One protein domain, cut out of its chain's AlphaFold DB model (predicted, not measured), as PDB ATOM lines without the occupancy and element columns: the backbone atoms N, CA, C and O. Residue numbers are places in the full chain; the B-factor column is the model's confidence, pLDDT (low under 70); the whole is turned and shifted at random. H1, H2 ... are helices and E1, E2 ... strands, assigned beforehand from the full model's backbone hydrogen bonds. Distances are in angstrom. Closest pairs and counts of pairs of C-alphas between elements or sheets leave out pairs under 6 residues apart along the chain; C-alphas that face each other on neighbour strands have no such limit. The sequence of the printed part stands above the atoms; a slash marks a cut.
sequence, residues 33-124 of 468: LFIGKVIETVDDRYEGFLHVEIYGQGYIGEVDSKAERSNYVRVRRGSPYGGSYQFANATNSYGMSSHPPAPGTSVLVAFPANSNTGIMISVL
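Overview. This is residues 33 to 124 of the 468 residues of an uncharacterized protein of Euryarchaeota archaeon TMED97 (UniProt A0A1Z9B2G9). This is a small closed barrel of five strands, E1, E2, E3, E7 and E6 in that order round the ring, with a two-strand hairpin, E4 and E5, reaching away from it as a long arm. The tip of the arm, residues 86 to 91, sticks out free, and the short helix H1 lies outside the barrel over E1. The printed part has 92 residues, with seven named strands and one named helix in the order E1 E2 H1 E3 E4 E5 E6 E7; the class is mostly strand, the barrel is mixed and the hairpin sheet antiparallel. The whole is only just compact, close to loose, with a radius of gyration of the C-alphas of 14.5 A, and it is elongated, spanning 46 by 26 by 26 A.

Arrangement. Start with E1, residues 33 to 40, which bends by 56 degrees at residue 37. E2, residues 49 to 54, forms an antiparallel hairpin with it; look for N 37 and O 53, 2.8 A apart. H1, residues 66 to 69, is on the barrel at a height over the sheet of 9.5 A; its closest C-alpha pair with E1 is Glu 40 and Arg 69, 6.1 A. H1 is too short for any O i to N i+4 pair, and its one O i to N i+3 pair is not within hydrogen-bond range. E3, residues 73 to 77, is antiparallel to E2, with N 75 and O 50 at 2.8 A. E4, residues 82 to 86, and E5, residues 91 to 95, form an antiparallel hairpin, with N 83 and O 94 at 2.8 A; both are apart from the barrel's five strands. E6, residues 106 to 111, is antiparallel to E1, with N 36 and O 107 at 2.9 A, on the other side of E1 from E2. E7, residues 118 to 124, forms a hairpin with E6, with N 110 and O 119 at 2.8 A, and is parallel to E3, with N 76 and O 118 at 2.8 A.

Along the chain. Find C-alpha 33 at (32.632, 41.865, 34.433); from there E1 runs 20.1 A to C-alpha 40. E2 measures 15.2 A, and E6 and E7 16.2 A each. Look for C-alpha 86, where E4 ends, at (28.911, 34.221, 64.386). E7 ends at C-alpha 124, at (24.164, 51.973, 35.654).

Size, cuts and confidence. The C-alphas farthest apart are those of Gly 58 and Ala 88, 46.8 A. The printed part has no cut, and its one long link is the 11 residues from E2 to H1. There, residues 56 to 64 have pLDDT under 70; the mean of the printed part is 84.9.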
ATOM      1  N   LEU A  33      33.619  40.790  34.301       86.12
ATOM      2  CA  LEU A  33      32.632  41.865  34.433       86.12
ATOM      3  C   LEU A  33      31.749  41.931  33.188       86.12
ATOM      4  O   LEU A  33      32.252  41.873  32.068       86.12
ATOM      5  N   PHE A  34      30.447  42.079  33.399       85.94
ATOM      6  CA  PHE A  34      29.432  42.105  32.357       85.94
ATOM      7  C   PHE A  34      28.405  43.187  32.656       85.94
ATOM      8  O   PHE A  34      28.098  43.465  33.817       85.94
ATOM      9  N   ILE A  35      27.839  43.759  31.601       86.62
ATOM     10  CA  ILE A  35      26.666  44.619  31.704       86.62
ATOM     11  C   ILE A  35      25.440  43.735  31.499       86.62
ATOM     12  O   ILE A  35      25.424  42.879  30.611       86.62
ATOM     13  N   GLY A  36      24.418  43.930  32.321       87.19
ATOM     14  CA  GLY A  36      23.148  43.242  32.172       87.19
ATOM     15  C   GLY A  36      21.957  44.146  32.427       87.19
ATOM     16  O   GLY A  36      22.098  45.283  32.870       87.19
ATOM     17  N   LYS A  37      20.773  43.610  32.163       87.81
ATOM     18  CA  LYS A  37      19.483  44.256  32.365       87.81
ATOM     19  C   LYS A  37      18.649  43.430  33.329       87.81
ATOM     20  O   LYS A  37      18.545  42.214  33.170       87.81
ATOM     21  N   VAL A  38      18.059  44.068  34.336       90.69
ATOM     22  CA  VAL A  38      17.189  43.381  35.302       90.69
ATOM     23  C   VAL A  38      15.905  42.929  34.613       90.69
ATOM     24  O   VAL A  38      15.228  43.733  33.976       90.69
ATOM     25  N   ILE A  39      15.559  41.653  34.761       89.62
ATOM     26  CA  ILE A  39      14.354  41.046  34.182       89.62
ATOM     27  C   ILE A  39      13.312  40.762  35.266       89.62
ATOM     28  O   ILE A  39      12.130  41.035  35.076       89.62
ATOM     29  N   GLU A  40      13.742  40.248  36.419       90.06
ATOM     30  CA  GLU A  40      12.856  39.854  37.516       90.06
ATOM     31  C   GLU A  40      13.545  40.056  38.864       90.06
ATOM     32  O   GLU A  40      14.736  39.777  39.020       90.06
ATOM     33  N   THR A  41      12.787  40.542  39.841       91.44
ATOM     34  CA  THR A  41      13.277  40.858  41.192       91.44
ATOM     35  C   THR A  41      12.645  39.978  42.263       91.44
ATOM     36  O   THR A  41      13.082  40.008  43.413       91.44
ATOM     37  N   VAL A  42      11.633  39.185  41.901       88.00
ATOM     38  CA  VAL A  42      11.034  38.197  42.796       88.00
ATOM     39  C   VAL A  42      12.015  37.041  43.009       88.00
ATOM     40  O   VAL A  42      12.324  36.291  42.087       88.00
ATOM     41  N   ASP A  43      12.474  36.898  44.250       87.69
ATOM     42  CA  ASP A  43      13.328  35.806  44.721       87.69
ATOM     43  C   ASP A  43      12.536  34.935  45.696       87.69
ATOM     44  O   ASP A  43      12.135  35.386  46.769       87.69
ATOM     45  N   ASP A  44      12.317  33.678  45.321       84.25
ATOM     46  CA  ASP A  44      11.573  32.684  46.101       84.25
ATOM     47  C   ASP A  44      12.264  32.318  47.423       84.25
ATOM     48  O   ASP A  44      11.622  31.812  48.345       84.25
ATOM     49  N   ARG A  45      13.564  32.609  47.539       85.38
ATOM     50  CA  ARG A  45      14.357  32.348  48.747       85.38
ATOM     51  C   ARG A  45      14.410  33.508  49.733       85.38
ATOM     52  O   ARG A  45      14.929  33.316  50.827       85.38
ATOM     53  N   TYR A  46      13.887  34.683  49.378       88.12
ATOM     54  CA  TYR A  46      13.972  35.893  50.210       88.12
ATOM     55  C   TYR A  46      15.420  36.285  50.582       88.12
ATOM     56  O   TYR A  46      15.664  36.941  51.594       88.12
ATOM     57  N   GLU A  47      16.397  35.901  49.758       86.81
ATOM     58  CA  GLU A  47      17.827  36.166  49.959       86.81
ATOM     59  C   GLU A  47      18.286  37.428  49.200       86.81
ATOM     60  O   GLU A  47      19.426  37.881  49.342       86.81
ATOM     61  N   GLY A  48      17.389  38.016  48.401       87.25
ATOM     62  CA  GLY A  48      17.608  39.258  47.668       87.25
ATOM     63  C   GLY A  48      18.310  39.065  46.327       87.25
ATOM     64  O   GLY A  48      18.962  40.006  45.859       87.25
ATOM     65  N   PHE A  49      18.200  37.873  45.733       91.38
ATOM     66  CA  PHE A  49      18.626  37.632  44.356       91.38
ATOM     67  C   PHE A  49      17.714  38.338  43.354       91.38
ATOM     68  O   PHE A  49      16.598  38.744  43.663       91.38
ATOM     69  N   LEU A  50      18.217  38.480  42.137       92.56
ATOM     70  CA  LEU A  50      17.461  38.947  40.986       92.56
ATOM     71  C   LEU A  50      17.934  38.204  39.734       92.56
ATOM     72  O   LEU A  50      19.004  37.589  39.740       92.56
ATOM     73  N   HIS A  51      17.137  38.251  38.674       91.19
ATOM     74  CA  HIS A  51      17.449  37.619  37.397       91.19
ATOM     75  C   HIS A  51      17.780  38.688  36.355       91.19
ATOM     76  O   HIS A  51      17.035  39.661  36.200       91.19
ATOM     77  N   VAL A  52      18.908  38.514  35.663       89.50
ATOM     78  CA  VAL A  52      19.412  39.452  34.651       89.50
ATOM     79  C   VAL A  52      19.609  38.787  33.301       89.50
ATOM     80  O   VAL A  52      20.063  37.647  33.189       89.50
ATOM     81  N   GLU A  53      19.328  39.563  32.266       87.00
ATOM     82  CA  GLU A  53      19.814  39.332  30.916       87.00
ATOM     83  C   GLU A  53      21.212  39.937  30.792       87.00
ATOM     84  O   GLU A  53      21.403  41.108  31.108       87.00
ATOM     85  N   ILE A  54      22.199  39.151  30.367       83.75
ATOM     86  CA  ILE A  54      23.560  39.643  30.132       83.75
ATOM     87  C   ILE A  54      23.676  40.069  28.669       83.75
ATOM     88  O   ILE A  54      23.451  39.253  27.776       83.75
ATOM     89  N   TYR A  55      24.061  41.322  28.413       76.75
ATOM     90  CA  TYR A  55      24.254  41.801  27.043       76.75
ATOM     91  C   TYR A  55      25.355  40.993  26.340       76.75
ATOM     92  O   TYR A  55      26.407  40.715  26.919       76.75
ATOM     93  N   GLY A  56      25.109  40.594  25.090       67.75
ATOM     94  CA  GLY A  56      26.040  39.784  24.299       67.75
ATOM     95  C   GLY A  56      25.925  38.266  24.519       67.75
ATOM     96  O   GLY A  56      26.478  37.488  23.732       67.75
ATOM     97  N   GLN A  57      25.194  37.811  25.547       65.19
ATOM     98  CA  GLN A  57      24.756  36.419  25.656       65.19
ATOM     99  C   GLN A  57      23.397  36.285  24.977       65.19
ATOM    100  O   GLN A  57      22.461  36.996  25.318       65.19
ATOM    101  N   GLY A  58      23.305  35.400  23.981       54.22
ATOM    102  CA  GLY A  58      22.093  35.216  23.185       54.22
ATOM    103  C   GLY A  58      20.821  35.022  24.021       54.22
ATOM    104  O   GLY A  58      20.859  34.558  25.158       54.22
ATOM    105  N   TYR A  59      19.697  35.380  23.407       55.75
ATOM    106  CA  TYR A  59      18.345  35.345  23.966       55.75
ATOM    107  C   TYR A  59      18.006  34.005  24.651       55.75
ATOM    108  O   TYR A  59      18.126  32.948  24.030       55.75
ATOM    109  N   ILE A  60      17.581  34.054  25.920       57.84
ATOM    110  CA  ILE A  60      17.323  32.863  26.756       57.84
ATOM    111  C   ILE A  60      15.830  32.455  26.762       57.84
ATOM    112  O   ILE A  60      15.539  31.277  26.959       57.84
ATOM    113  N   GLY A  61      14.880  33.365  26.506       60.00
ATOM    114  CA  GLY A  61      13.434  33.063  26.511       60.00
ATOM    115  C   GLY A  61      12.540  34.309  26.471       60.00
ATOM    116  O   GLY A  61      13.053  35.426  26.406       60.00
ATOM    117  N   GLU A  62      11.213  34.142  26.505       63.75
ATOM    118  CA  GLU A  62      10.269  35.266  26.502       63.75
ATOM    119  C   GLU A  62      10.244  35.987  27.858       63.75
ATOM    120  O   GLU A  62      10.209  35.386  28.932       63.75
ATOM    121  N   VAL A  63      10.230  37.321  27.820       65.38
ATOM    122  CA  VAL A  63      10.171  38.171  29.026       65.38
ATOM    123  C   VAL A  63       8.759  38.277  29.615       65.38
ATOM    124  O   VAL A  63       8.578  38.709  30.761       65.38
ATOM    125  N   ASP A  64       7.750  37.862  28.851       67.38
ATOM    126  CA  ASP A  64       6.345  38.071  29.190       67.38
ATOM    127  C   ASP A  64       5.832  37.039  30.207       67.38
ATOM    128  O   ASP A  64       4.981  37.360  31.044       67.38
ATOM    129  N   SER A  65       6.404  35.827  30.239       74.88
ATOM    130  CA  SER A  65       6.003  34.780  31.183       74.88
ATOM    131  C   SER A  65       6.867  34.787  32.456       74.88
ATOM    132  O   SER A  65       8.096  34.749  32.424       74.88
ATOM    133  N   LYS A  66       6.227  34.820  33.637       71.81
ATOM    134  CA  LYS A  66       6.933  34.810  34.941       71.81
ATOM    135  C   LYS A  66       7.808  33.560  35.124       71.81
ATOM    136  O   LYS A  66       8.854  33.629  35.767       71.81
ATOM    137  N   ALA A  67       7.369  32.430  34.569       73.81
ATOM    138  CA  ALA A  67       8.114  31.178  34.607       73.81
ATOM    139  C   ALA A  67       9.424  31.282  33.811       73.81
ATOM    140  O   ALA A  67      10.461  30.830  34.288       73.81
ATOM    141  N   GLU A  68       9.404  31.938  32.649       78.25
ATOM    142  CA  GLU A  68      10.596  32.105  31.814       78.25
ATOM    143  C   GLU A  68      11.548  33.173  32.335       78.25
ATOM    144  O   GLU A  68      12.763  33.001  32.244       78.25
ATOM    145  N   ARG A  69      11.038  34.220  32.991       79.25
ATOM    146  CA  ARG A  69      11.893  35.238  33.621       79.25
ATOM    147  C   ARG A  69      12.850  34.679  34.679       79.25
ATOM    148  O   ARG A  69      13.932  35.226  34.866       79.25
ATOM    149  N   SER A  70      12.488  33.573  35.333       80.31
ATOM    150  CA  SER A  70      13.353  32.895  36.314       80.31
ATOM    151  C   SER A  70      14.448  32.030  35.668       80.31
ATOM    152  O   SER A  70      15.353  31.574  36.361       80.31
ATOM    153  N   ASN A  71      14.403  31.815  34.344       80.19
ATOM    154  CA  ASN A  71      15.439  31.082  33.603       80.19
ATOM    155  C   ASN A  71      16.653  31.958  33.254       80.19
ATOM    156  O   ASN A  71      17.689  31.440  32.838       80.19
ATOM    157  N   TYR A  72      16.529  33.278  33.409       85.19
ATOM    158  CA  TYR A  72      17.627  34.221  33.218       85.19
ATOM    159  C   TYR A  72      18.704  34.066  34.296       85.19
ATOM    160  O   TYR A  72      18.557  33.337  35.279       85.19
ATOM    161  N   VAL A  73      19.835  34.751  34.120       85.94
ATOM    162  CA  VAL A  73      20.993  34.536  34.985       85.94
ATOM    163  C   VAL A  73      20.713  35.072  36.387       85.94
ATOM    164  O   VAL A  73      20.486  36.265  36.580       85.94
ATOM    165  N   ARG A  74      20.756  34.185  37.384       89.00
ATOM    166  CA  ARG A  74      20.556  34.541  38.791       89.00
ATOM    167  C   ARG A  74      21.789  35.251  39.345       89.00
ATOM    168  O   ARG A  74      22.907  34.727  39.289       89.00
ATOM    169  N   VAL A  75      21.589  36.428  39.929       91.50
ATOM    170  CA  VAL A  75      22.659  37.241  40.518       91.50
ATOM    171  C   VAL A  75      22.285  37.727  41.910       91.50
ATOM    172  O   VAL A  75      21.127  38.028  42.202       91.50
ATOM    173  N   ARG A  76      23.277  37.789  42.797       91.19
ATOM    174  CA  ARG A  76      23.125  38.308  44.156       91.19
ATOM    175  C   ARG A  76      23.440  39.793  44.182       91.19
ATOM    176  O   ARG A  76      24.453  40.207  43.625       91.19
ATOM    177  N   ARG A  77      22.638  40.589  44.886       90.69
ATOM    178  CA  ARG A  77      22.950  42.003  45.119       90.69
ATOM    179  C   ARG A  77      24.128  42.160  46.079       90.69
ATOM    180  O   ARG A  77      24.104  41.614  47.182       90.69
ATOM    181  N   GLY A  78      25.146  42.906  45.662       89.19
ATOM    182  CA  GLY A  78      26.177  43.416  46.556       89.19
ATOM    183  C   GLY A  78      25.599  44.521  47.437       89.19
ATOM    184  O   GLY A  78      24.969  45.448  46.933       89.19
ATOM    185  N   SER A  79      25.789  44.418  48.753       89.12
ATOM    186  CA  SER A  79      25.481  45.521  49.667       89.12
ATOM    187  C   SER A  79      26.720  46.412  49.811       89.12
ATOM    188  O   SER A  79      27.818  45.874  49.974       89.12
ATOM    189  N   PRO A  80      26.579  47.748  49.783       88.94
ATOM    190  CA  PRO A  80      27.711  48.658  49.959       88.94
ATOM    191  C   PRO A  80      28.250  48.672  51.397       88.94
ATOM    192  O   PRO A  80      29.358  49.147  51.629       88.94
ATOM    193  N   TYR A  81      27.494  48.148  52.366       92.62
ATOM    194  CA  TYR A  81      27.914  48.049  53.760       92.62
ATOM    195  C   TYR A  81      27.227  46.866  54.439       92.62
ATOM    196  O   TYR A  81      26.003  46.757  54.410       92.62
ATOM    197  N   GLY A  82      27.990  46.003  55.107       91.56
ATOM    198  CA  GLY A  82      27.414  44.972  55.963       91.56
ATOM    199  C   GLY A  82      28.398  43.912  56.436       91.56
ATOM    200  O   GLY A  82      29.565  43.900  56.051       91.56
ATOM    201  N   GLY A  83      27.909  43.020  57.293       91.06
ATOM    202  CA  GLY A  83      28.674  41.932  57.886       91.06
ATOM    203  C   GLY A  83      27.818  41.045  58.789       91.06
ATOM    204  O   GLY A  83      26.618  41.266  58.957       91.06
ATOM    205  N   SER A  84      28.438  40.015  59.367       92.31
ATOM    206  CA  SER A  84      27.784  39.155  60.356       92.31
ATOM    207  C   SER A  84      28.764  38.667  61.419       92.31
ATOM    208  O   SER A  84      29.909  38.330  61.115       92.31
ATOM    209  N   TYR A  85      28.303  38.612  62.668       92.44
ATOM    210  CA  TYR A  85      29.009  37.991  63.782       92.44
ATOM    211  C   TYR A  85      28.409  36.620  64.073       92.44
ATOM    212  O   TYR A  85      27.203  36.486  64.284       92.44
ATOM    213  N   GLN A  86      29.271  35.605  64.096       92.94
ATOM    214  CA  GLN A  86      28.911  34.221  64.386       92.94
ATOM    215  C   GLN A  86      29.102  33.933  65.883       92.94
ATOM    216  O   GLN A  86      30.214  34.052  66.407       92.94
ATOM    217  N   PHE A  87      28.029  33.535  66.564       88.12
ATOM    218  CA  PHE A  87      28.019  33.060  67.950       88.12
ATOM    219  C   PHE A  87      27.711  31.558  67.993       88.12
ATOM    220  O   PHE A  87      27.290  30.979  66.998       88.12
ATOM    221  N   ALA A  88      27.896  30.916  69.153       89.75
ATOM    222  CA  ALA A  88      27.712  29.466  69.290       89.75
ATOM    223  C   ALA A  88      26.325  28.974  68.830       89.75
ATOM    224  O   ALA A  88      26.241  27.922  68.209       89.75
ATOM    225  N   ASN A  89      25.270  29.757  69.095       91.75
ATOM    226  CA  ASN A  89      23.877  29.395  68.803       91.75
ATOM    227  C   ASN A  89      23.117  30.474  68.000       91.75
ATOM    228  O   ASN A  89      21.895  30.404  67.904       91.75
ATOM    229  N   ALA A  90      23.797  31.504  67.479       89.56
ATOM    230  CA  ALA A  90      23.145  32.619  66.781       89.56
ATOM    231  C   ALA A  90      24.086  33.321  65.791       89.56
ATOM    232  O   ALA A  90      25.304  33.304  65.956       89.56
ATOM    233  N   THR A  91      23.520  33.997  64.792       93.50
ATOM    234  CA  THR A  91      24.232  34.936  63.912       93.50
ATOM    235  C   THR A  91      23.583  36.307  64.041       93.50
ATOM    236  O   THR A  91      22.366  36.409  63.918       93.50
ATOM    237  N   ASN A  92      24.380  37.352  64.262       92.94
ATOM    238  CA  ASN A  92      23.903  38.734  64.220       92.94
ATOM    239  C   ASN A  92      24.441  39.424  62.962       92.94
ATOM    240  O   ASN A  92      25.657  39.564  62.823       92.94
ATOM    241  N   SER A  93      23.555  39.843  62.062       92.06
ATOM    242  CA  SER A  93      23.907  40.497  60.797       92.06
ATOM    243  C   SER A  93      23.610  41.993  60.864       92.06
ATOM    244  O   SER A  93      22.615  42.403  61.452       92.06
ATOM    245  N   TYR A  94      24.448  42.812  60.234       93.62
ATOM    246  CA  TYR A  94      24.266  44.262  60.121       93.62
ATOM    247  C   TYR A  94      24.594  44.717  58.698       93.62
ATOM    248  O   TYR A  94      25.341  44.040  57.990       93.62
ATOM    249  N   GLY A  95      24.057  45.856  58.267       92.88
ATOM    250  CA  GLY A  95      24.364  46.407  56.951       92.88
ATOM    251  C   GLY A  95      23.322  47.382  56.430       92.88
ATOM    252  O   GLY A  95      22.401  47.771  57.144       92.88
ATOM    253  N   MET A  96      23.486  47.757  55.166       91.25
ATOM    254  CA  MET A  96      22.553  48.581  54.412       91.25
ATOM    255  C   MET A  96      21.719  47.698  53.483       91.25
ATOM    256  O   MET A  96      22.254  46.833  52.782       91.25
ATOM    257  N   SER A  97      20.410  47.932  53.466       87.44
ATOM    258  CA  SER A  97      19.471  47.279  52.555       87.44
ATOM    259  C   SER A  97      18.753  48.335  51.731       87.44
ATOM    260  O   SER A  97      18.387  49.391  52.244       87.44
ATOM    261  N   SER A  98      18.556  48.047  50.452       88.38
ATOM    262  CA  SER A  98      17.820  48.896  49.520       88.38
ATOM    263  C   SER A  98      16.816  48.064  48.727       88.38
ATOM    264  O   SER A  98      16.865  46.827  48.710       88.38
ATOM    265  N   HIS A  99      15.899  48.745  48.044       89.50
ATOM    266  CA  HIS A  99      15.024  48.120  47.057       89.50
ATOM    267  C   HIS A  99      15.870  47.531  45.912       89.50
ATOM    268  O   HIS A  99      16.916  48.095  45.575       89.50
ATOM    269  N   PRO A 100      15.485  46.385  45.323       90.81
ATOM    270  CA  PRO A 100      16.150  45.915  44.115       90.81
ATOM    271  C   PRO A 100      15.932  46.935  42.984       90.81
ATOM    272  O   PRO A 100      14.872  47.567  42.944       90.81
ATOM    273  N   PRO A 101      16.898  47.107  42.064       90.88
ATOM    274  CA  PRO A 101      16.675  47.915  40.869       90.88
ATOM    275  C   PRO A 101      15.460  47.389  40.102       90.88
ATOM    276  O   PRO A 101      15.228  46.179  40.063       90.88
ATOM    277  N   ALA A 102      14.674  48.290  39.518       88.00
ATOM    278  CA  ALA A 102      13.452  47.911  38.824       88.00
ATOM    279  C   ALA A 102      13.755  47.036  37.589       88.00
ATOM    280  O   ALA A 102      14.811  47.186  36.965       88.00
ATOM    281  N   PRO A 103      12.833  46.142  37.185       87.88
ATOM    282  CA  PRO A 103      12.922  45.487  35.886       87.88
ATOM    283  C   PRO A 103      13.109  46.515  34.767       87.88
ATOM    284  O   PRO A 103      12.405  47.521  34.699       87.88
ATOM    285  N   GLY A 104      14.080  46.266  33.896       83.06
ATOM    286  CA  GLY A 104      14.499  47.179  32.843       83.06
ATOM    287  C   GLY A 104      15.771  47.970  33.145       83.06
ATOM    288  O   GLY A 104      16.385  48.448  32.195       83.06
ATOM    289  N   THR A 105      16.191  48.074  34.410       87.12
ATOM    290  CA  THR A 105      17.394  48.818  34.809       87.12
ATOM    291  C   THR A 105      18.681  48.112  34.376       87.12
ATOM    292  O   THR A 105      18.822  46.896  34.546       87.12
ATOM    293  N   SER A 106      19.640  48.889  33.867       88.19
ATOM    294  CA  SER A 106      20.991  48.428  33.534       88.19
ATOM    295  C   SER A 106      21.848  48.264  34.793       88.19
ATOM    296  O   SER A 106      21.846  49.110  35.689       88.19
ATOM    297  N   VAL A 107      22.599  47.169  34.883       91.56
ATOM    298  CA  VAL A 107      23.422  46.817  36.048       91.56
ATOM    299  C   VAL A 107      24.791  46.289  35.633       91.56
ATOM    300  O   VAL A 107      24.940  45.651  34.592       91.56
ATOM    301  N   LEU A 108      25.791  46.515  36.487       91.94
ATOM    302  CA  LEU A 108      27.108  45.896  36.370       91.94
ATOM    303  C   LEU A 108      27.148  44.612  37.206       91.94
ATOM    304  O   LEU A 108      26.856  44.628  38.405       91.94
ATOM    305  N   VAL A 109      27.543  43.505  36.584       91.00
ATOM    306  CA  VAL A 109      27.571  42.171  37.193       91.00
ATOM    307  C   VAL A 109      28.964  41.563  37.075       91.00
ATOM    308  O   VAL A 109      29.557  41.545  36.001       91.00
ATOM    309  N   ALA A 110      29.478  41.009  38.170       90.88
ATOM    310  CA  ALA A 110      30.682  40.187  38.178       90.88
ATOM    311  C   ALA A 110      30.339  38.703  38.295       90.88
ATOM    312  O   ALA A 110      29.551  38.308  39.154       90.88
ATOM    313  N   PHE A 111      31.003  37.865  37.506       86.81
ATOM    314  CA  PHE A 111      30.979  36.417  37.676       86.81
ATOM    315  C   PHE A 111      32.325  35.934  38.217       86.81
ATOM    316  O   PHE A 111      33.342  36.048  37.521       86.81
ATOM    317  N   PRO A 112      32.355  35.397  39.449       81.19
ATOM    318  CA  PRO A 112      33.515  34.681  39.955       81.19
ATOM    319  C   PRO A 112      33.794  33.433  39.114       81.19
ATOM    320  O   PRO A 112      32.866  32.774  38.637       81.19
ATOM    321  N   ALA A 113      35.068  33.061  38.998       74.06
ATOM    322  CA  ALA A 113      35.458  31.848  38.293       74.06
ATOM    323  C   ALA A 113      34.699  30.629  38.843       74.06
ATOM    324  O   ALA A 113      34.668  30.391  40.051       74.06
ATOM    325  N   ASN A 114      34.124  29.833  37.939       70.19
ATOM    326  CA  ASN A 114      33.349  28.632  38.256       70.19
ATOM    327  C   ASN A 114      32.038  28.841  39.041       70.19
ATOM    328  O   ASN A 114      31.493  27.852  39.530       70.19
ATOM    329  N   SER A 115      31.506  30.063  39.129       76.62
ATOM    330  CA  SER A 115      30.198  30.321  39.743       76.62
ATOM    331  C   SER A 115      29.073  30.341  38.705       76.62
ATOM    332  O   SER A 115      29.171  31.029  37.694       76.62
ATOM    333  N   ASN A 116      27.965  29.651  38.992       77.00
ATOM    334  CA  ASN A 116      26.721  29.773  38.215       77.00
ATOM    335  C   ASN A 116      25.885  30.995  38.637       77.00
ATOM    336  O   ASN A 116      24.825  31.251  38.077       77.00
ATOM    337  N   THR A 117      26.336  31.730  39.654       85.75
ATOM    338  CA  THR A 117      25.653  32.898  40.205       85.75
ATOM    339  C   THR A 117      26.564  34.112  40.101       85.75
ATOM    340  O   THR A 117      27.707  34.077  40.570       85.75
ATOM    341  N   GLY A 118      26.055  35.187  39.505       88.81
ATOM    342  CA  GLY A 118      26.768  36.462  39.452       88.81
ATOM    343  C   GLY A 118      26.555  37.310  40.705       88.81
ATOM    344  O   GLY A 118      25.712  37.024  41.556       88.81
ATOM    345  N   ILE A 119      27.322  38.386  40.811       91.94
ATOM    346  CA  ILE A 119      27.223  39.395  41.861       91.94
ATOM    347  C   ILE A 119      26.935  40.724  41.170       91.94
ATOM    348  O   ILE A 119      27.764  41.210  40.405       91.94
ATOM    349  N   MET A 120      25.770  41.313  41.424       93.06
ATOM    350  CA  MET A 120      25.468  42.681  41.008       93.06
ATOM    351  C   MET A 120      26.289  43.640  41.876       93.06
ATOM    352  O   MET A 120      26.144  43.641  43.099       93.06
ATOM    353  N   ILE A 121      27.131  44.449  41.239       91.75
ATOM    354  CA  ILE A 121      28.009  45.413  41.911       91.75
ATOM    355  C   ILE A 121      27.328  46.778  42.020       91.75
ATOM    356  O   ILE A 121      27.370  47.403  43.076       91.75
ATOM    357  N   SER A 122      26.706  47.245  40.937       90.44
ATOM    358  CA  SER A 122      26.119  48.583  40.868       90.44
ATOM    359  C   SER A 122      24.996  48.673  39.838       90.44
ATOM    360  O   SER A 122      24.826  47.799  38.983       90.44
ATOM    361  N   VAL A 123      24.224  49.753  39.942       90.56
ATOM    362  CA  VAL A 123      23.294  50.209  38.907       90.56
ATOM    363  C   VAL A 123      24.041  51.141  37.960       90.56
ATOM    364  O   VAL A 123      24.814  51.985  38.412       90.56
ATOM    365  N   LEU A 124      23.792  50.992  36.663       86.44
ATOM    366  CA  LEU A 124      24.164  51.973  35.654       86.44
ATOM    367  C   LEU A 124      22.922  52.834  35.397       86.44
ATOM    368  O   LEU A 124      21.960  52.324  34.817       86.44
TER     369      LEU A 124